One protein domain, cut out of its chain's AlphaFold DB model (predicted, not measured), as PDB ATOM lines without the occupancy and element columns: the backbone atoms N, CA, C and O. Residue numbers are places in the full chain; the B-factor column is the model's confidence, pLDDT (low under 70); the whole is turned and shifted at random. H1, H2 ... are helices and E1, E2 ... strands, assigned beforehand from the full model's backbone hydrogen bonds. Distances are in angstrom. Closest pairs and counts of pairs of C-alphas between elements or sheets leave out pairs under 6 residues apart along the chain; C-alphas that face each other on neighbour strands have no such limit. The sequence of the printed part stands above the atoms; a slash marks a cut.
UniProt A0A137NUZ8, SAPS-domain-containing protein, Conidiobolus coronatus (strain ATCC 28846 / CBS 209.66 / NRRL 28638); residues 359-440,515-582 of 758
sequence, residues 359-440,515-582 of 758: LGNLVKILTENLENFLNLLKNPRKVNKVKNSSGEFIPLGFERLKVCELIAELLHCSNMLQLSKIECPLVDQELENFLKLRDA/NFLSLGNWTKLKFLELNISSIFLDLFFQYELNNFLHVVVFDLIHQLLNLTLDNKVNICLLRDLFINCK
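What this domain is: This is residues 359 to 440 and 515 to 582 of the 758 residues of the protein "SAPS-domain-containing protein" of Conidiobolus coronatus (strain ATCC 28846 / CBS 209.66 / NRRL 28638) (UniProt A0A137NUZ8). Four helices, H2, H3, H7 and H6, lie roughly side by side as a loose bundle, and at one end of it H1, H5 and H8 make a second layer, a row of three in which H5 is in the middle. A two-stranded hairpin, E1 and E2, lies beyond the bundle at the far end, while the small sheet of E3 and E4 lies at the first residues of H5, and H4 is beside H8. The printed part has 150 residues with eight named helices and four named strands, in the order H1 H2 E1 E2 H3 E3 H4 E4 H5 H6 H7 H8; its class is mostly helix, and each of its two sheets is an antiparallel pair, E1 - E2 and E3 - E4. The whole is compact, with a radius of gyration of the C-alphas of 16.5 A, yet elongated, spanning 56 by 32 by 24 A.

How they stand to each other: Begin at strands E1, residues 386 to 388, and E2, residues 391 to 393, an antiparallel hairpin; N 386 and O 393 are 2.9 A apart, within hydrogen-bond range, as are N 391 and O 388 at 3.1 A. A tight link leads from E2 to the hub, H3, residues 398 to 413, which touches four helices. H7, residues 547 to 561, touches H3 at a shallow tilt of 19 degrees, the same way; the closest C-alphas, of Ala 408 and Leu 556, are 5.3 A apart. H2, residues 370 to 378, touches residues 400 to 407 of H3, opposite ways at a shallow tilt of 34 degrees, only just short of steep; look at the closest C-alphas, of Leu 377 and Arg 400, 5.5 A apart. H6, residues 532 to 542, forms a helical hairpin with H7, and their closest C-alphas, of Phe 540 and His 550, are 5.9 A apart. H2 and H6 are near each other. Now turn to H5, residues 519 to 529, which only just touches residues 411 to 413 of H3, with 3 pairs of C-alphas within 8 A, the closest those of Leu 411 and Lys 524 at 6.9 A, at a steep tilt of 52 degrees. H1, residues 360 to 368, touches H5 at a shallow tilt of 12 degrees, the C-alphas of Thr 367 and Thr 523 coming closest at 5.9 A. H8, residues 568 to 579, touches H5 at a shallow tilt of 28 degrees, with the C-alphas of Leu 528 and Leu 573 closest at 6.2 A. H4, residues 428 to 440, is close to H8 but not clearly touching it; the closest C-alphas, of Leu 435 and Cys 572, are 7.5 A apart. Strands E3, residues 423 to 425, and E4, residues 516 to 518, are antiparallel, with N 424 and O 517 within hydrogen-bond range at 2.7 A. H5 and H7 are apart. In H1 to H8 every O i to N i+4 pair is within hydrogen-bond range.

Where its parts are: Find C-alpha 360 at (155.834, 145.280, 70.613), where H1 begins; it is 12.1 A long, and H2 is 12.7 A. H3 runs 22.3 A from C-alpha 398 at (136.624, 126.113, 74.568) to C-alpha 413. H4 measures 17.9 A, H5 and H6 15.1 A each, and H7 20.7 A. H8 runs 16.0 A and ends at C-alpha 579, (140.738, 145.837, 97.851). The four strands have three residues each.

The domain as a whole: The C-alphas farthest apart are those of Ser 389 and Asn 515, 57.1 A. Residues 441 to 514 are not printed, and C-alphas 440 and 515 are 23.9 A apart across the cut. Of the links that are printed whole, none is long. The mean pLDDT of the printed part is 85.0; look for values under 70 at residue 390, residues 417 to 422, 424 to 440 and 515 to 516.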
ATOM      1  N   LEU A 359     158.130 141.727  70.329       89.25
ATOM      2  CA  LEU A 359     156.690 141.513  70.487       89.25
ATOM      3  C   LEU A 359     155.872 142.811  70.596       89.25
ATOM      4  O   LEU A 359     154.674 142.755  70.864       89.25
ATOM      5  N   GLY A 360     156.479 143.984  70.399       88.19
ATOM      6  CA  GLY A 360     155.834 145.280  70.613       88.19
ATOM      7  C   GLY A 360     154.533 145.465  69.834       88.19
ATOM      8  O   GLY A 360     153.518 145.841  70.412       88.19
ATOM      9  N   ASN A 361     154.534 145.152  68.536       91.25
ATOM     10  CA  ASN A 361     153.327 145.256  67.710       91.25
ATOM     11  C   ASN A 361     152.255 144.254  68.148       91.25
ATOM     12  O   ASN A 361     151.090 144.625  68.274       91.25
ATOM     13  N   LEU A 362     152.664 143.010  68.426       93.88
ATOM     14  CA  LEU A 362     151.776 141.946  68.885       93.88
ATOM     15  C   LEU A 362     151.051 142.355  70.169       93.88
ATOM     16  O   LEU A 362     149.824 142.392  70.203       93.88
ATOM     17  N   VAL A 363     151.808 142.737  71.199       93.12
ATOM     18  CA  VAL A 363     151.254 143.143  72.496       93.12
ATOM     19  C   VAL A 363     150.391 144.386  72.345       93.12
ATOM     20  O   VAL A 363     149.291 144.428  72.886       93.12
ATOM     21  N   LYS A 364     150.834 145.377  71.561       92.81
ATOM     22  CA  LYS A 364     150.058 146.595  71.331       92.81
ATOM     23  C   LYS A 364     148.680 146.287  70.746       92.81
ATOM     24  O   LYS A 364     147.682 146.705  71.323       92.81
ATOM     25  N   ILE A 365     148.612 145.531  69.650       96.00
ATOM     26  CA  ILE A 365     147.344 145.218  68.970       96.00
ATOM     27  C   ILE A 365     146.433 144.359  69.858       96.00
ATOM     28  O   ILE A 365     145.220 144.584  69.886       96.00
ATOM     29  N   LEU A 366     146.992 143.391  70.593       96.56
ATOM     30  CA  LEU A 366     146.218 142.578  71.533       96.56
ATOM     31  C   LEU A 366     145.632 143.426  72.666       96.56
ATOM     32  O   LEU A 366     144.453 143.281  72.983       96.56
ATOM     33  N   THR A 367     146.412 144.354  73.221       94.81
ATOM     34  CA  THR A 367     145.951 145.279  74.261       94.81
ATOM     35  C   THR A 367     144.905 146.269  73.726       94.81
ATOM     36  O   THR A 367     143.920 146.531  74.415       94.81
ATOM     37  N   GLU A 368     145.044 146.770  72.490       94.62
ATOM     38  CA  GLU A 368     144.018 147.603  71.827       94.62
ATOM     39  C   GLU A 368     142.679 146.858  71.668       94.62
ATOM     40  O   GLU A 368     141.617 147.469  71.763       94.62
ATOM     41  N   ASN A 369     142.716 145.536  71.468       96.62
ATOM     42  CA  ASN A 369     141.533 144.689  71.279       96.62
ATOM     43  C   ASN A 369     141.076 143.959  72.552       96.62
ATOM     44  O   ASN A 369     140.165 143.130  72.495       96.62
ATOM     45  N   LEU A 370     141.667 144.265  73.708       95.94
ATOM     46  CA  LEU A 370     141.408 143.557  74.963       95.94
ATOM     47  C   LEU A 370     139.934 143.630  75.384       95.94
ATOM     48  O   LEU A 370     139.365 142.639  75.835       95.94
ATOM     49  N   GLU A 371     139.283 144.772  75.165       95.69
ATOM     50  CA  GLU A 371     137.852 144.943  75.434       95.69
ATOM     51  C   GLU A 371     136.980 144.026  74.559       95.69
ATOM     52  O   GLU A 371     136.025 143.427  75.059       95.69
ATOM     53  N   ASN A 372     137.346 143.830  73.287       95.12
ATOM     54  CA  ASN A 372     136.638 142.923  72.379       95.12
ATOM     55  C   ASN A 372     136.759 141.466  72.844       95.12
ATOM     56  O   ASN A 372     135.765 140.740  72.867       95.12
ATOM     57  N   PHE A 373     137.950 141.048  73.284       95.62
ATOM     58  CA  PHE A 373     138.154 139.719  73.862       95.62
ATOM     59  C   PHE A 373     137.357 139.529  75.162       95.62
ATOM     60  O   PHE A 373     136.678 138.516  75.328       95.62
ATOM     61  N   LEU A 374     137.344 140.519  76.060       94.69
ATOM     62  CA  LEU A 374     136.511 140.469  77.268       94.69
ATOM     63  C   LEU A 374     135.015 140.417  76.945       94.69
ATOM     64  O   LEU A 374     134.249 139.767  77.661       94.69
ATOM     65  N   ASN A 375     134.587 141.067  75.863       93.44
ATOM     66  CA  ASN A 375     133.208 140.989  75.409       93.44
ATOM     67  C   ASN A 375     132.825 139.553  75.015       93.44
ATOM     68  O   ASN A 375     131.716 139.136  75.326       93.44
ATOM     69  N   LEU A 376     133.742 138.758  74.445       91.62
ATOM     70  CA  LEU A 376     133.504 137.332  74.157       91.62
ATOM     71  C   LEU A 376     133.338 136.484  75.429       91.62
ATOM     72  O   LEU A 376     132.600 135.497  75.421       91.62
ATOM     73  N   LEU A 377     133.983 136.863  76.541       91.69
ATOM     74  CA  LEU A 377     133.786 136.188  77.830       91.69
ATOM     75  C   LEU A 377     132.373 136.428  78.380       91.69
ATOM     76  O   LEU A 377     131.731 135.491  78.869       91.69
ATOM     77  N   LYS A 378     131.894 137.676  78.271       86.94
ATOM     78  CA  LYS A 378     130.572 138.116  78.748       86.94
ATOM     79  C   LYS A 378     129.439 137.641  77.835       86.94
ATOM     80  O   LYS A 378     128.415 137.171  78.320       86.94
ATOM     81  N   ASN A 379     129.649 137.738  76.526       87.19
ATOM     82  CA  ASN A 379     128.671 137.478  75.478       87.19
ATOM     83  C   ASN A 379     129.195 136.367  74.547       87.19
ATOM     84  O   ASN A 379     129.772 136.663  73.498       87.19
ATOM     85  N   PRO A 380     129.030 135.083  74.924       85.12
ATOM     86  CA  PRO A 380     129.481 133.963  74.101       85.12
ATOM     87  C   PRO A 380     128.757 133.937  72.750       85.12
ATOM     88  O   PRO A 380     127.535 134.081  72.688       85.12
ATOM     89  N   ARG A 381     129.504 133.686  71.667       83.06
ATOM     90  CA  ARG A 381     128.952 133.628  70.301       83.06
ATOM     91  C   ARG A 381     128.027 132.429  70.094       83.06
ATOM     92  O   ARG A 381     127.031 132.534  69.380       83.06
ATOM     93  N   LYS A 382     128.331 131.299  70.741       80.06
ATOM     94  CA  LYS A 382     127.516 130.076  70.728       80.06
ATOM     95  C   LYS A 382     127.141 129.677  72.153       80.06
ATOM     96  O   LYS A 382     128.007 129.486  73.004       80.06
ATOM     97  N   VAL A 383     125.844 129.519  72.412       80.00
ATOM     98  CA  VAL A 383     125.316 129.103  73.720       80.00
ATOM     99  C   VAL A 383     124.754 127.691  73.609       80.00
ATOM    100  O   VAL A 383     123.601 127.498  73.234       80.00
ATOM    101  N   ASN A 384     125.574 126.700  73.962       79.31
ATOM    102  CA  ASN A 384     125.161 125.298  74.013       79.31
ATOM    103  C   ASN A 384     124.881 124.902  75.462       79.31
ATOM    104  O   ASN A 384     125.806 124.822  76.265       79.31
ATOM    105  N   LYS A 385     123.617 124.651  75.810       83.19
ATOM    106  CA  LYS A 385     123.256 124.164  77.147       83.19
ATOM    107  C   LYS A 385     123.541 122.669  77.255       83.19
ATOM    108  O   LYS A 385     123.148 121.902  76.379       83.19
ATOM    109  N   VAL A 386     124.189 122.265  78.341       84.12
ATOM    110  CA  VAL A 386     124.488 120.862  78.652       84.12
ATOM    111  C   VAL A 386     123.727 120.467  79.914       84.12
ATOM    112  O   VAL A 386     123.533 121.285  80.812       84.12
ATOM    113  N   LYS A 387     123.272 119.213  79.976       81.81
ATOM    114  CA  LYS A 387     122.628 118.634  81.160       81.81
ATOM    115  C   LYS A 387     123.649 117.866  81.985       81.81
ATOM    116  O   LYS A 387     124.352 117.019  81.444       81.81
ATOM    117  N   ASN A 388     123.684 118.121  83.284       75.25
ATOM    118  CA  ASN A 388     124.325 117.251  84.264       75.25
ATOM    119  C   ASN A 388     123.299 116.803  85.319       75.25
ATOM    120  O   ASN A 388     122.124 117.170  85.267       75.25
ATOM    121  N   SER A 389     123.754 116.014  86.291       73.88
ATOM    122  CA  SER A 389     122.970 115.544  87.442       73.88
ATOM    123  C   SER A 389     122.375 116.679  88.292       73.88
ATOM    124  O   SER A 389     121.450 116.433  89.062       73.88
ATOM    125  N   SER A 390     122.874 117.908  88.135       67.44
ATOM    126  CA  SER A 390     122.438 119.113  88.850       67.44
ATOM    127  C   SER A 390     121.513 120.022  88.023       67.44
ATOM    128  O   SER A 390     121.024 121.016  88.556       67.44
ATOM    129  N   GLY A 391     121.247 119.706  86.747       79.75
ATOM    130  CA  GLY A 391     120.348 120.462  85.866       79.75
ATOM    131  C   GLY A 391     120.959 120.862  84.518       79.75
ATOM    132  O   GLY A 391     121.979 120.335  84.080       79.75
ATOM    133  N   GLU A 392     120.296 121.790  83.819       82.06
ATOM    134  CA  GLU A 392     120.832 122.423  82.606       82.06
ATOM    135  C   GLU A 392     121.745 123.593  82.981       82.06
ATOM    136  O   GLU A 392     121.333 124.495  83.708       82.06
ATOM    137  N   PHE A 393     122.961 123.620  82.441       83.06
ATOM    138  CA  PHE A 393     123.900 124.724  82.628       83.06
ATOM    139  C   PHE A 393     124.595 125.093  81.312       83.06
ATOM    140  O   PHE A 393     124.614 124.321  80.351       83.06
ATOM    141  N   ILE A 394     125.150 126.305  81.256       84.81
ATOM    142  CA  ILE A 394     125.953 126.778  80.122       84.81
ATOM    143  C   ILE A 394     127.425 126.551  80.489       84.81
ATOM    144  O   ILE A 394     127.903 127.196  81.422       84.81
ATOM    145  N   PRO A 395     128.159 125.656  79.806       88.25
ATOM    146  CA  PRO A 395     129.583 125.471  80.045       88.25
ATOM    147  C   PRO A 395     130.368 126.697  79.570       88.25
ATOM    148  O   PRO A 395     129.931 127.415  78.668       88.25
ATOM    149  N   LEU A 396     131.567 126.913  80.126       89.75
ATOM    150  CA  LEU A 396     132.465 127.984  79.676       89.75
ATOM    151  C   LEU A 396     132.709 127.881  78.161       89.75
ATOM    152  O   LEU A 396     132.612 128.869  77.443       89.75
ATOM    153  N   GLY A 397     132.920 126.667  77.662       89.06
ATOM    154  CA  GLY A 397     133.235 126.435  76.259       89.06
ATOM    155  C   GLY A 397     134.701 126.733  75.953       89.06
ATOM    156  O   GLY A 397     135.367 127.513  76.636       89.06
ATOM    157  N   PHE A 398     135.208 126.068  74.919       88.50
ATOM    158  CA  PHE A 398     136.624 126.113  74.568       88.50
ATOM    159  C   PHE A 398     137.070 127.505  74.117       88.50
ATOM    160  O   PHE A 398     138.135 127.975  74.494       88.50
ATOM    161  N   GLU A 399     136.198 128.198  73.391       89.75
ATOM    162  CA  GLU A 399     136.414 129.554  72.905       89.75
ATOM    163  C   GLU A 399     136.768 130.536  74.037       89.75
ATOM    164  O   GLU A 399     137.809 131.190  74.007       89.75
ATOM    165  N   ARG A 400     135.926 130.601  75.076       92.88
ATOM    166  CA  ARG A 400     136.141 131.498  76.219       92.88
ATOM    167  C   ARG A 400     137.342 131.075  77.057       92.88
ATOM    168  O   ARG A 400     138.061 131.941  77.541       92.88
ATOM    169  N   LEU A 401     137.605 129.770  77.177       95.19
ATOM    170  CA  LEU A 401     138.821 129.279  77.828       95.19
ATOM    171  C   LEU A 401     140.081 129.773  77.103       95.19
ATOM    172  O   LEU A 401     140.987 130.283  77.753       95.19
ATOM    173  N   LYS A 402     140.112 129.707  75.764       95.38
ATOM    174  CA  LYS A 402     141.225 130.237  74.961       95.38
ATOM    175  C   LYS A 402     141.405 131.742  75.134       95.38
ATOM    176  O   LYS A 402     142.531 132.205  75.281       95.38
ATOM    177  N   VAL A 403     140.321 132.508  75.215       96.50
ATOM    178  CA  VAL A 403     140.418 133.939  75.549       96.50
ATOM    179  C   VAL A 403     141.022 134.155  76.940       96.50
ATOM    180  O   VAL A 403     141.878 135.025  77.095       96.50
ATOM    181  N   CYS A 404     140.626 133.364  77.941       97.44
ATOM    182  CA  CYS A 404     141.223 133.445  79.274       97.44
ATOM    183  C   CYS A 404     142.734 133.156  79.243       97.44
ATOM    184  O   CYS A 404     143.495 133.909  79.848       97.44
ATOM    185  N   GLU A 405     143.165 132.119  78.513       96.81
ATOM    186  CA  GLU A 405     144.586 131.787  78.330       96.81
ATOM    187  C   GLU A 405     145.359 132.937  77.667       96.81
ATOM    188  O   GLU A 405     146.421 133.320  78.156       96.81
ATOM    189  N   LEU A 406     144.812 133.538  76.600       97.25
ATOM    190  CA  LEU A 406     145.443 134.667  75.908       97.25
ATOM    191  C   LEU A 406     145.649 135.864  76.843       97.25
ATOM    192  O   LEU A 406     146.716 136.471  76.844       97.25
ATOM    193  N   ILE A 407     144.628 136.214  77.629       96.94
ATOM    194  CA  ILE A 407     144.689 137.347  78.559       96.94
ATOM    195  C   ILE A 407     145.709 137.074  79.672       96.94
ATOM    196  O   ILE A 407     146.498 137.959  79.999       96.94
ATOM    197  N   ALA A 408     145.739 135.863  80.232       94.56
ATOM    198  CA  ALA A 408     146.733 135.500  81.242       94.56
ATOM    199  C   ALA A 408     148.167 135.568  80.684       94.56
ATOM    200  O   ALA A 408     149.058 136.122  81.327       94.56
ATOM    201  N   GLU A 409     148.387 135.086  79.459       93.56
ATOM    202  CA  GLU A 409     149.698 135.140  78.806       93.56
ATOM    203  C   GLU A 409     150.092 136.576  78.396       93.56
ATOM    204  O   GLU A 409     151.267 136.939  78.422       93.56
ATOM    205  N   LEU A 410     149.123 137.443  78.082       93.94
ATOM    206  CA  LEU A 410     149.372 138.860  77.803       93.94
ATOM    207  C   LEU A 410     149.858 139.613  79.053       93.94
ATOM    208  O   LEU A 410     150.768 140.441  78.955       93.94
ATOM    209  N   LEU A 411     149.298 139.309  80.233       91.81
ATOM    210  CA  LEU A 411     149.801 139.843  81.504       91.81
ATOM    211  C   LEU A 411     151.233 139.372  81.761       91.81
ATOM    212  O   LEU A 411     152.089 140.190  82.102       91.81
ATOM    213  N   HIS A 412     151.502 138.088  81.535       87.12
ATOM    214  CA  HIS A 412     152.833 137.513  81.677       87.12
ATOM    215  C   HIS A 412     153.841 138.238  80.775       87.12
ATOM    216  O   HIS A 412     154.863 138.743  81.243       87.12
ATOM    217  N   CYS A 413     153.484 138.416  79.500       86.50
ATOM    218  CA  CYS A 413     154.274 139.149  78.517       86.50
ATOM    219  C   CYS A 413     154.534 140.603  78.937       86.50
ATOM    220  O   CYS A 413     155.641 141.104  78.755       86.50
ATOM    221  N   SER A 414     153.564 141.276  79.568       84.94
ATOM    222  CA  SER A 414     153.697 142.676  80.013       84.94
ATOM    223  C   SER A 414     154.823 142.918  81.031       84.94
ATOM    224  O   SER A 414     155.232 144.064  81.240       84.94
ATOM    225  N   ASN A 415     155.343 141.854  81.651       77.19
ATOM    226  CA  ASN A 415     156.482 141.901  82.566       77.19
ATOM    227  C   ASN A 415     157.845 141.806  81.857       77.19
ATOM    228  O   ASN A 415     158.876 141.990  82.499       77.19
ATOM    229  N   MET A 416     157.883 141.556  80.544       74.50
ATOM    230  CA  MET A 416     159.134 141.419  79.797       74.50
ATOM    231  C   MET A 416     159.914 142.741  79.721       74.50
ATOM    232  O   MET A 416     159.405 143.772  79.271       74.50
ATOM    233  N   LEU A 417     161.212 142.681  80.042       62.75
ATOM    234  CA  LEU A 417     162.152 143.816  80.024       62.75
ATOM    235  C   LEU A 417     162.293 144.505  78.655       62.75
ATOM    236  O   LEU A 417     162.806 145.615  78.561       62.75
ATOM    237  N   GLN A 418     161.899 143.851  77.565       60.03
ATOM    238  CA  GLN A 418     161.935 144.462  76.236       60.03
ATOM    239  C   GLN A 418     160.766 145.417  76.003       60.03
ATOM    240  O   GLN A 418     160.936 146.454  75.367       60.03
ATOM    241  N   LEU A 419     159.595 145.105  76.563       62.44
ATOM    242  CA  LEU A 419     158.396 145.931  76.430       62.44
ATOM    243  C   LEU A 419     158.444 147.160  77.336       62.44
ATOM    244  O   LEU A 419     157.740 148.136  77.082       62.44
ATOM    245  N   SER A 420     159.307 147.144  78.359       59.59
ATOM    246  CA  SER A 420     159.574 148.319  79.189       59.59
ATOM    247  C   SER A 420     160.267 149.450  78.410       59.59
ATOM    248  O   SER A 420     160.176 150.602  78.819       59.59
ATOM    249  N   LYS A 421     160.903 149.139  77.268       61.75
ATOM    250  CA  LYS A 421     161.620 150.097  76.405       61.75
ATOM    251  C   LYS A 421     160.759 150.702  75.291       61.75
ATOM    252  O   LYS A 421     161.221 151.603  74.598       61.75
ATOM    253  N   ILE A 422     159.550 150.184  75.072       67.38
ATOM    254  CA  ILE A 422     158.646 150.658  74.019       67.38
ATOM    255  C   ILE A 422     157.696 151.677  74.633       67.38
ATOM    256  O   ILE A 422     156.862 151.326  75.460       67.38
ATOM    257  N   GLU A 423     157.822 152.932  74.225       72.56
ATOM    258  CA  GLU A 423     157.049 154.052  74.756       72.56
ATOM    259  C   GLU A 423     155.681 154.191  74.065       72.56
ATOM    260  O   GLU A 423     155.578 154.240  72.839       72.56
ATOM    261  N   CYS A 424     154.620 154.279  74.863       61.50
ATOM    262  CA  CYS A 424     153.254 154.576  74.446       61.50
ATOM    263  C   CYS A 424     152.876 155.996  74.895       61.50
ATOM    264  O   CYS A 424     153.184 156.370  76.029       61.50
ATOM    265  N   PRO A 425     152.201 156.791  74.045       55.31
ATOM    266  CA  PRO A 425     151.785 158.141  74.394       55.31
ATOM    267  C   PRO A 425     150.649 158.072  75.416       55.31
ATOM    268  O   PRO A 425     149.489 157.863  75.072       55.31
ATOM    269  N   LEU A 426     151.002 158.226  76.684       57.12
ATOM    270  CA  LEU A 426     150.080 158.395  77.795       57.12
ATOM    271  C   LEU A 426     150.733 159.388  78.733       57.12
ATOM    272  O   LEU A 426     151.874 159.206  79.154       57.12
ATOM    273  N   VAL A 427     150.022 160.475  79.010       54.62
ATOM    274  CA  VAL A 427     150.534 161.496  79.912       54.62
ATOM    275  C   VAL A 427     150.498 160.888  81.309       54.62
ATOM    276  O   VAL A 427     149.427 160.495  81.766       54.62
ATOM    277  N   ASP A 428     151.627 160.848  82.015       58.53
ATOM    278  CA  ASP A 428     151.686 160.395  83.414       58.53
ATOM    279  C   ASP A 428     150.606 161.060  84.292       58.53
ATOM    280  O   ASP A 428     150.113 160.465  85.246       58.53
ATOM    281  N   GLN A 429     150.163 162.271  83.932       57.09
ATOM    282  CA  GLN A 429     149.031 162.955  84.563       57.09
ATOM    283  C   GLN A 429     147.681 162.252  84.376       57.09
ATOM    284  O   GLN A 429     146.884 162.263  85.305       57.09
ATOM    285  N   GLU A 430     147.381 161.667  83.215       59.41
ATOM    286  CA  GLU A 430     146.134 160.921  82.985       59.41
ATOM    287  C   GLU A 430     146.116 159.628  83.795       59.41
ATOM    288  O   GLU A 430     145.120 159.338  84.457       59.41
ATOM    289  N   LEU A 431     147.249 158.920  83.825       62.56
ATOM    290  CA  LEU A 431     147.460 157.764  84.690       62.56
ATOM    291  C   LEU A 431     147.294 158.152  86.165       62.56
ATOM    292  O   LEU A 431     146.494 157.548  86.874       62.56
ATOM    293  N   GLU A 432     147.987 159.193  86.632       63.00
ATOM    294  CA  GLU A 432     147.850 159.658  88.013       63.00
ATOM    295  C   GLU A 432     146.427 160.112  88.338       63.00
ATOM    296  O   GLU A 432     145.954 159.867  89.445       63.00
ATOM    297  N   ASN A 433     145.728 160.763  87.409       67.81
ATOM    298  CA  ASN A 433     144.343 161.179  87.607       67.81
ATOM    299  C   ASN A 433     143.405 159.975  87.696       67.81
ATOM    300  O   ASN A 433     142.544 159.960  88.572       67.81
ATOM    301  N   PHE A 434     143.582 158.969  86.837       67.38
ATOM    302  CA  PHE A 434     142.815 157.727  86.879       67.38
ATOM    303  C   PHE A 434     143.033 156.983  88.202       67.38
ATOM    304  O   PHE A 434     142.067 156.623  88.876       67.38
ATOM    305  N   LEU A 435     144.294 156.832  88.618       65.50
ATOM    306  CA  LEU A 435     144.658 156.193  89.883       65.50
ATOM    307  C   LEU A 435     144.095 156.962  91.087       65.50
ATOM    308  O   LEU A 435     143.458 156.362  91.948       65.50
ATOM    309  N   LYS A 436     144.211 158.298  91.100       67.81
ATOM    310  CA  LYS A 436     143.627 159.157  92.147       67.81
ATOM    311  C   LYS A 436     142.103 159.059  92.198       67.81
ATOM    312  O   LYS A 436     141.545 159.040  93.290       67.81
ATOM    313  N   LEU A 437     141.416 159.001  91.051       65.06
ATOM    314  CA  LEU A 437     139.958 158.837  91.009       65.06
ATOM    315  C   LEU A 437     139.533 157.482  91.577       65.06
ATOM    316  O   LEU A 437     138.529 157.392  92.281       65.06
ATOM    317  N   ARG A 438     140.296 156.431  91.266       64.62
ATOM    318  CA  ARG A 438     140.019 155.079  91.742       64.62
ATOM    319  C   ARG A 438     140.282 154.947  93.240       64.62
ATOM    320  O   ARG A 438     139.436 154.388  93.927       64.62
ATOM    321  N   ASP A 439     141.354 155.554  93.750       56.47
ATOM    322  CA  ASP A 439     141.629 155.631  95.190       56.47
ATOM    323  C   ASP A 439     140.601 156.499  95.945       56.47
ATOM    324  O   ASP A 439     140.220 156.181  97.070       56.47
ATOM    325  N   ALA A 440     140.092 157.575  95.335       56.94
ATOM    326  CA  ALA A 440     139.084 158.448  95.948       56.94
ATOM    327  C   ALA A 440     137.688 157.806  96.061       56.94
ATOM    328  O   ALA A 440     136.887 158.231  96.895       56.94
ATOM    329  N   ASN A 515     156.429 162.044  78.789       58.88
ATOM    330  CA  ASN A 515     155.000 161.911  78.435       58.88
ATOM    331  C   ASN A 515     154.654 160.496  77.909       58.88
ATOM    332  O   ASN A 515     153.824 160.347  77.009       58.88
ATOM    333  N   PHE A 516     155.369 159.477  78.377       62.41
ATOM    334  CA  PHE A 516     155.446 158.175  77.750       62.41
ATOM    335  C   PHE A 516     155.440 157.077  78.806       62.41
ATOM    336  O   PHE A 516     156.294 157.035  79.688       62.41
ATOM    337  N   LEU A 517     154.483 156.163  78.667       76.56
ATOM    338  CA  LEU A 517     154.346 154.973  79.491       76.56
ATOM    339  C   LEU A 517     154.875 153.773  78.708       76.56
ATOM    340  O   LEU A 517     154.575 153.640  77.524       76.56
ATOM    341  N   SER A 518     155.629 152.872  79.333       84.94
ATOM    342  CA  SER A 518     156.070 151.670  78.622       84.94
ATOM    343  C   SER A 518     154.891 150.785  78.193       84.94
ATOM    344  O   SER A 518     153.853 150.757  78.856       84.94
ATOM    345  N   LEU A 519     155.040 150.024  77.108       85.94
ATOM    346  CA  LEU A 519     153.978 149.171  76.569       85.94
ATOM    347  C   LEU A 519     153.506 148.113  77.580       85.94
ATOM    348  O   LEU A 519     152.309 147.829  77.677       85.94
ATOM    349  N   GLY A 520     154.437 147.568  78.370       87.62
ATOM    350  CA  GLY A 520     154.111 146.664  79.475       87.62
ATOM    351  C   GLY A 520     153.229 147.343  80.527       87.62
ATOM    352  O   GLY A 520     152.183 146.817  80.906       87.62
ATOM    353  N   ASN A 521     153.584 148.564  80.934       86.88
ATOM    354  CA  ASN A 521     152.799 149.332  81.900       86.88
ATOM    355  C   ASN A 521     151.446 149.777  81.348       86.88
ATOM    356  O   ASN A 521     150.461 149.784  82.081       86.88
ATOM    357  N   TRP A 522     151.374 150.116  80.065       88.44
ATOM    358  CA  TRP A 522     150.115 150.436  79.406       88.44
ATOM    359  C   TRP A 522     149.166 149.237  79.371       88.44
ATOM    360  O   TRP A 522     147.986 149.364  79.692       88.44
ATOM    361  N   THR A 523     149.697 148.055  79.060       90.88
ATOM    362  CA  THR A 523     148.936 146.801  79.102       90.88
ATOM    363  C   THR A 523     148.393 146.546  80.505       90.88
ATOM    364  O   THR A 523     147.194 146.349  80.679       90.88
ATOM    365  N   LYS A 524     149.233 146.670  81.533       91.31
ATOM    366  CA  LYS A 524     148.825 146.562  82.942       91.31
ATOM    367  C   LYS A 524     147.769 147.590  83.354       91.31
ATOM    368  O   LYS A 524     146.821 147.253  84.059       91.31
ATOM    369  N   LEU A 525     147.889 148.831  82.885       88.50
ATOM    370  CA  LEU A 525     146.878 149.860  83.116       88.50
ATOM    371  C   LEU A 525     145.531 149.460  82.502       88.50
ATOM    372  O   LEU A 525     144.502 149.577  83.161       88.50
ATOM    373  N   LYS A 526     145.530 148.913  81.280       91.19
ATOM    374  CA  LYS A 526     144.310 148.402  80.642       91.19
ATOM    375  C   LYS A 526     143.670 147.250  81.418       91.19
ATOM    376  O   LYS A 526     142.444 147.188  81.494       91.19
ATOM    377  N   PHE A 527     144.463 146.388  82.058       93.50
ATOM    378  CA  PHE A 527     143.939 145.352  82.960       93.50
ATOM    379  C   PHE A 527     143.181 145.952  84.148       93.50
ATOM    380  O   PHE A 527     142.113 145.447  84.512       93.50
ATOM    381  N   LEU A 528     143.708 147.038  84.718       90.31
ATOM    382  CA  LEU A 528     143.080 147.768  85.816       90.31
ATOM    383  C   LEU A 528     141.800 148.493  85.367       90.31
ATOM    384  O   LEU A 528     140.775 148.411  86.041       90.31
ATOM    385  N   GLU A 529     141.838 149.177  84.220       90.06
ATOM    386  CA  GLU A 529     140.685 149.887  83.645       90.06
ATOM    387  C   GLU A 529     139.504 148.950  83.366       90.06
ATOM    388  O   GLU A 529     138.359 149.287  83.664       90.06
ATOM    389  N   LEU A 530     139.786 147.761  82.833       92.81
ATOM    390  CA  LEU A 530     138.772 146.790  82.423       92.81
ATOM    391  C   LEU A 530     138.365 145.810  83.540       92.81
ATOM    392  O   LEU A 530     137.543 144.924  83.298       92.81
ATOM    393  N   ASN A 531     138.898 145.968  84.760       93.06
ATOM    394  CA  ASN A 531     138.619 145.120  85.930       93.06
ATOM    395  C   ASN A 531     138.845 143.618  85.674       93.06
ATOM    396  O   ASN A 531     138.071 142.775  86.140       93.06
ATOM    397  N   ILE A 532     139.896 143.274  84.925       95.69
ATOM    398  CA  ILE A 532     140.127 141.898  84.454       95.69
ATOM    399  C   ILE A 532     140.262 140.921  85.624       95.69
ATOM    400  O   ILE A 532     139.635 139.863  85.610       95.69
ATOM    401  N   SER A 533     141.003 141.298  86.668       94.56
ATOM    402  CA  SER A 533     141.206 140.465  87.860       94.56
ATOM    403  C   SER A 533     139.888 140.071  88.535       94.56
ATOM    404  O   SER A 533     139.708 138.911  88.899       94.56
ATOM    405  N   SER A 534     138.927 140.999  88.646       95.12
ATOM    406  CA  SER A 534     137.604 140.686  89.205       95.12
ATOM    407  C   SER A 534     136.828 139.743  88.295       95.12
ATOM    408  O   SER A 534     136.275 138.768  88.791       95.12
ATOM    409  N   ILE A 535     136.829 139.982  86.976       96.25
ATOM    410  CA  ILE A 535     136.135 139.117  86.008       96.25
ATOM    411  C   ILE A 535     136.664 137.679  86.104       96.25
ATOM    412  O   ILE A 535     135.879 136.736  86.120       96.25
ATOM    413  N   PHE A 536     137.981 137.492  86.205       97.31
ATOM    414  CA  PHE A 536     138.587 136.163  86.325       97.31
ATOM    415  C   PHE A 536     138.224 135.471  87.639       97.31
ATOM    416  O   PHE A 536     137.913 134.281  87.631       97.31
ATOM    417  N   LEU A 537     138.201 136.206  88.754       97.25
ATOM    418  CA  LEU A 537     137.723 135.674  90.032       97.25
ATOM    419  C   LEU A 537     136.230 135.322  89.976       97.25
ATOM    420  O   LEU A 537     135.830 134.302  90.525       97.25
ATOM    421  N   ASP A 538     135.401 136.112  89.292       96.12
ATOM    422  CA  ASP A 538     133.982 135.793  89.090       96.12
ATOM    423  C   ASP A 538     133.814 134.506  88.269       96.12
ATOM    424  O   ASP A 538     133.072 133.610  88.671       96.12
ATOM    425  N   LEU A 539     134.563 134.366  87.168       96.19
ATOM    426  CA  LEU A 539     134.571 133.152  86.348       96.19
ATOM    427  C   LEU A 539     135.039 131.926  87.151       96.19
ATOM    428  O   LEU A 539     134.453 130.852  87.014       96.19
ATOM    429  N   PHE A 540     136.056 132.075  88.006       96.69
ATOM    430  CA  PHE A 540     136.583 130.997  88.850       96.69
ATOM    431  C   PHE A 540     135.491 130.348  89.707       96.69
ATOM    432  O   PHE A 540     135.333 129.125  89.680       96.69
ATOM    433  N   PHE A 541     134.707 131.164  90.418       94.94
ATOM    434  CA  PHE A 541     133.624 130.671  91.273       94.94
ATOM    435  C   PHE A 541     132.371 130.292  90.477       94.94
ATOM    436  O   PHE A 541     131.655 129.381  90.876       94.94
ATOM    437  N   GLN A 542     132.111 130.939  89.336       92.12
ATOM    438  CA  GLN A 542     130.974 130.602  88.476       92.12
ATOM    439  C   GLN A 542     131.094 129.196  87.864       92.12
ATOM    440  O   GLN A 542     130.090 128.498  87.715       92.12
ATOM    441  N   TYR A 543     132.302 128.778  87.472       92.75
ATOM    442  CA  TYR A 543     132.544 127.491  86.816       92.75
ATOM    443  C   TYR A 543     133.230 126.503  87.761       92.75
ATOM    444  O   TYR A 543     134.394 126.150  87.585       92.75
ATOM    445  N   GLU A 544     132.476 126.013  88.744       90.69
ATOM    446  CA  GLU A 544     132.996 125.243  89.882       90.69
ATOM    447  C   GLU A 544     133.747 123.948  89.534       90.69
ATOM    448  O   GLU A 544     134.554 123.477  90.333       90.69
ATOM    449  N   LEU A 545     133.481 123.365  88.361       89.06
ATOM    450  CA  LEU A 545     134.034 122.081  87.910       89.06
ATOM    451  C   LEU A 545     135.004 122.222  86.721       89.06
ATOM    452  O   LEU A 545     135.289 121.238  86.040       89.06
ATOM    453  N   ASN A 546     135.472 123.437  86.411       92.69
ATOM    454  CA  ASN A 546     136.370 123.676  85.280       92.69
ATOM    455  C   ASN A 546     137.828 123.855  85.725       92.69
ATOM    456  O   ASN A 546     138.322 124.976  85.836       92.69
ATOM    457  N   ASN A 547     138.531 122.733  85.892       93.38
ATOM    458  CA  ASN A 547     139.933 122.723  86.324       93.38
ATOM    459  C   ASN A 547     140.854 123.516  85.381       93.38
ATOM    460  O   ASN A 547     141.772 124.182  85.845       93.38
ATOM    461  N   PHE A 548     140.603 123.494  84.066       95.50
ATOM    462  CA  PHE A 548     141.417 124.249  83.106       95.50
ATOM    463  C   PHE A 548     141.311 125.757  83.341       95.50
ATOM    464  O   PHE A 548     142.326 126.446  83.390       95.50
ATOM    465  N   LEU A 549     140.094 126.269  83.549       97.06
ATOM    466  CA  LEU A 549     139.894 127.672  83.908       97.06
ATOM    467  C   LEU A 549     140.581 128.002  85.237       97.06
ATOM    468  O   LEU A 549     141.211 129.049  85.351       97.06
ATOM    469  N   HIS A 550     140.456 127.133  86.242       97.19
ATOM    470  CA  HIS A 550     141.045 127.378  87.559       97.19
ATOM    471  C   HIS A 550     142.569 127.446  87.526       97.19
ATOM    472  O   HIS A 550     143.131 128.278  88.233       97.19
ATOM    473  N   VAL A 551     143.226 126.649  86.676       95.94
ATOM    474  CA  VAL A 551     144.670 126.769  86.406       95.94
ATOM    475  C   VAL A 551     144.993 128.147  85.831       95.94
ATOM    476  O   VAL A 551     145.825 128.855  86.388       95.94
ATOM    477  N   VAL A 552     144.273 128.580  84.793       96.94
ATOM    478  CA  VAL A 552     144.507 129.887  84.152       96.94
ATOM    479  C   VAL A 552     144.295 131.052  85.127       96.94
ATOM    480  O   VAL A 552     145.071 132.005  85.143       96.94
ATOM    481  N   VAL A 553     143.251 130.991  85.963       97.69
ATOM    482  CA  VAL A 553     143.002 132.016  86.986       97.69
ATOM    483  C   VAL A 553     144.094 131.991  88.051       97.69
ATOM    484  O   VAL A 553     144.574 133.055  88.432       97.69
ATOM    485  N   PHE A 554     144.505 130.810  88.523       96.56
ATOM    486  CA  PHE A 554     145.609 130.692  89.472       96.56
ATOM    487  C   PHE A 554     146.883 131.331  88.913       96.56
ATOM    488  O   PHE A 554     147.475 132.159  89.600       96.56
ATOM    489  N   ASP A 555     147.251 131.027  87.666       93.56
ATOM    490  CA  ASP A 555     148.435 131.593  87.016       93.56
ATOM    491  C   ASP A 555     148.353 133.124  86.934       93.56
ATOM    492  O   ASP A 555     149.315 133.813  87.280       93.56
ATOM    493  N   LEU A 556     147.194 133.678  86.559       95.75
ATOM    494  CA  LEU A 556     146.979 135.129  86.515       95.75
ATOM    495  C   LEU A 556     147.133 135.771  87.903       95.75
ATOM    496  O   LEU A 556     147.831 136.776  88.046       95.75
ATOM    497  N   ILE A 557     146.514 135.200  88.941       96.25
ATOM    498  CA  ILE A 557     146.617 135.720  90.312       96.25
ATOM    499  C   ILE A 557     148.050 135.591  90.839       96.25
ATOM    500  O   ILE A 557     148.574 136.531  91.433       96.25
ATOM    501  N   HIS A 558     148.711 134.465  90.581       92.94
ATOM    502  CA  HIS A 558     150.097 134.228  90.964       92.94
ATOM    503  C   HIS A 558     151.047 135.245  90.314       92.94
ATOM    504  O   HIS A 558     151.948 135.759  90.978       92.94
ATOM    505  N   GLN A 559     150.840 135.580  89.038       91.69
ATOM    506  CA  GLN A 559     151.606 136.626  88.357       91.69
ATOM    507  C   GLN A 559     151.386 138.006  88.988       91.69
ATOM    508  O   GLN A 559     152.357 138.731  89.189       91.69
ATOM    509  N   LEU A 560     150.144 138.360  89.344       92.69
ATOM    510  CA  LEU A 560     149.839 139.626  90.024       92.69
ATOM    511  C   LEU A 560     150.511 139.721  91.402       92.69
ATOM    512  O   LEU A 560     151.082 140.758  91.733       92.69
ATOM    513  N   LEU A 561     150.477 138.639  92.188       91.31
ATOM    514  CA  LEU A 561     151.118 138.572  93.507       91.31
ATOM    515  C   LEU A 561     152.654 138.627  93.429       91.31
ATOM    516  O   LEU A 561     153.301 139.001  94.400       91.31
ATOM    517  N   ASN A 562     153.256 138.275  92.294       88.31
ATOM    518  CA  ASN A 562     154.710 138.303  92.111       88.31
ATOM    519  C   ASN A 562     155.203 139.502  91.285       88.31
ATOM    520  O   ASN A 562     156.359 139.522  90.860       88.31
ATOM    521  N   LEU A 563     154.362 140.521  91.075       86.69
ATOM    522  CA  LEU A 563     154.800 141.774  90.467       86.69
ATOM    523  C   LEU A 563     155.842 142.482  91.344       86.69
ATOM    524  O   LEU A 563     155.721 142.550  92.567       86.69
ATOM    525  N   THR A 564     156.841 143.078  90.698       82.88
ATOM    526  CA  THR A 564     157.818 143.945  91.359       82.88
ATOM    527  C   THR A 564     157.149 145.238  91.837       82.88
ATOM    528  O   THR A 564     156.321 145.821  91.135       82.88
ATOM    529  N   LEU A 565     157.506 145.714  93.032       80.19
ATOM    530  CA  LEU A 565     156.946 146.942  93.626       80.19
ATOM    531  C   LEU A 565     157.731 148.211  93.242       80.19
ATOM    532  O   LEU A 565     157.569 149.265  93.845       80.19
ATOM    533  N   ASP A 566     158.570 148.125  92.213       75.38
ATOM    534  CA  ASP A 566     159.382 149.224  91.680       75.38
ATOM    535  C   ASP A 566     158.556 150.278  90.924       75.38
ATOM    536  O   ASP A 566     159.004 151.405  90.717       75.38
ATOM    537  N   ASN A 567     157.336 149.924  90.520       78.62
ATOM    538  CA  ASN A 567     156.493 150.747  89.670       78.62
ATOM    539  C   ASN A 567     155.092 150.970  90.258       78.62
ATOM    540  O   ASN A 567     154.393 150.023  90.622       78.62
ATOM    541  N   LYS A 568     154.635 152.231  90.228       79.38
ATOM    542  CA  LYS A 568     153.283 152.656  90.627       79.38
ATOM    543  C   LYS A 568     152.169 151.804  90.000       79.38
ATOM    544  O   LYS A 568     151.235 151.443  90.703       79.38
ATOM    545  N   VAL A 569     152.257 151.444  88.714       84.06
ATOM    546  CA  VAL A 569     151.207 150.643  88.047       84.06
ATOM    547  C   VAL A 569     151.096 149.241  88.656       84.06
ATOM    548  O   VAL A 569     149.985 148.763  88.886       84.06
ATOM    549  N   ASN A 570     152.230 148.603  88.965       87.38
ATOM    550  CA  ASN A 570     152.255 147.290  89.612       87.38
ATOM    551  C   ASN A 570     151.638 147.362  91.017       87.38
ATOM    552  O   ASN A 570     150.795 146.534  91.359       87.38
ATOM    553  N   ILE A 571     152.001 148.392  91.792       84.38
ATOM    554  CA  ILE A 571     151.430 148.645  93.124       84.38
ATOM    555  C   ILE A 571     149.908 148.806  93.028       84.38
ATOM    556  O   ILE A 571     149.174 148.197  93.804       84.38
ATOM    557  N   CYS A 572     149.414 149.581  92.060       85.00
ATOM    558  CA  CYS A 572     147.981 149.802  91.878       85.00
ATOM    559  C   CYS A 572     147.228 148.533  91.469       85.00
ATOM    560  O   CYS A 572     146.154 148.287  92.010       85.00
ATOM    561  N   LEU A 573     147.774 147.712  90.568       88.44
ATOM    562  CA  LEU A 573     147.173 146.423  90.207       88.44
ATOM    563  C   LEU A 573     147.074 145.479  91.408       88.44
ATOM    564  O   LEU A 573     146.035 144.859  91.633       88.44
ATOM    565  N   LEU A 574     148.147 145.387  92.189       89.25
ATOM    566  CA  LEU A 574     148.188 144.540  93.373       89.25
ATOM    567  C   LEU A 574     147.219 145.039  94.454       89.25
ATOM    568  O   LEU A 574     146.476 144.260  95.050       89.25
ATOM    569  N   ARG A 575     147.160 146.355  94.661       86.94
ATOM    570  CA  ARG A 575     146.189 146.994  95.554       86.94
ATOM    571  C   ARG A 575     144.750 146.743  95.104       86.94
ATOM    572  O   ARG A 575     143.903 146.400  95.927       86.94
ATOM    573  N   ASP A 576     144.479 146.851  93.807       88.19
ATOM    574  CA  ASP A 576     143.166 146.576  93.224       88.19
ATOM    575  C   ASP A 576     142.712 145.130  93.457       88.19
ATOM    576  O   ASP A 576     141.551 144.895  93.801       88.19
ATOM    577  N   LEU A 577     143.640 144.173  93.349       93.06
ATOM    578  CA  LEU A 577     143.386 142.762  93.622       93.06
ATOM    579  C   LEU A 577     142.924 142.526  95.072       93.06
ATOM    580  O   LEU A 577     141.949 141.809  95.316       93.06
ATOM    581  N   PHE A 578     143.592 143.141  96.048       91.00
ATOM    582  CA  PHE A 578     143.229 142.964  97.454       91.00
ATOM    583  C   PHE A 578     141.946 143.702  97.833       91.00
ATOM    584  O   PHE A 578     141.108 143.142  98.540       91.00
ATOM    585  N   ILE A 579     141.778 144.934  97.355       87.56
ATOM    586  CA  ILE A 579     140.738 145.837  97.851       87.56
ATOM    587  C   ILE A 579     139.472 145.765  97.005       87.56
ATOM    588  O   ILE A 579     138.403 145.427  97.510       87.56
ATOM    589  N   ASN A 580     139.580 146.070  95.712       87.44
ATOM    590  CA  ASN A 580     138.412 146.184  94.838       87.44
ATOM    591  C   ASN A 580     137.923 144.807  94.388       87.44
ATOM    592  O   ASN A 580     136.720 144.543  94.397       87.44
ATOM    593  N   CYS A 581     138.850 143.899  94.073       92.50
ATOM    594  CA  CYS A 581     138.515 142.518  93.738       92.50
ATOM    595  C   CYS A 581     138.197 141.669  94.982       92.50
ATOM    596  O   CYS A 581     137.610 140.593  94.845       92.50
ATOM    597  N   LYS A 582     138.525 142.162  96.189       93.25
ATOM    598  CA  LYS A 582     138.232 141.531  97.488       93.25
ATOM    599  C   LYS A 582     138.764 140.099  97.594       93.25
ATOM    600  O   LYS A 582     138.058 139.212  98.079       93.25
TER     601      LYS A 582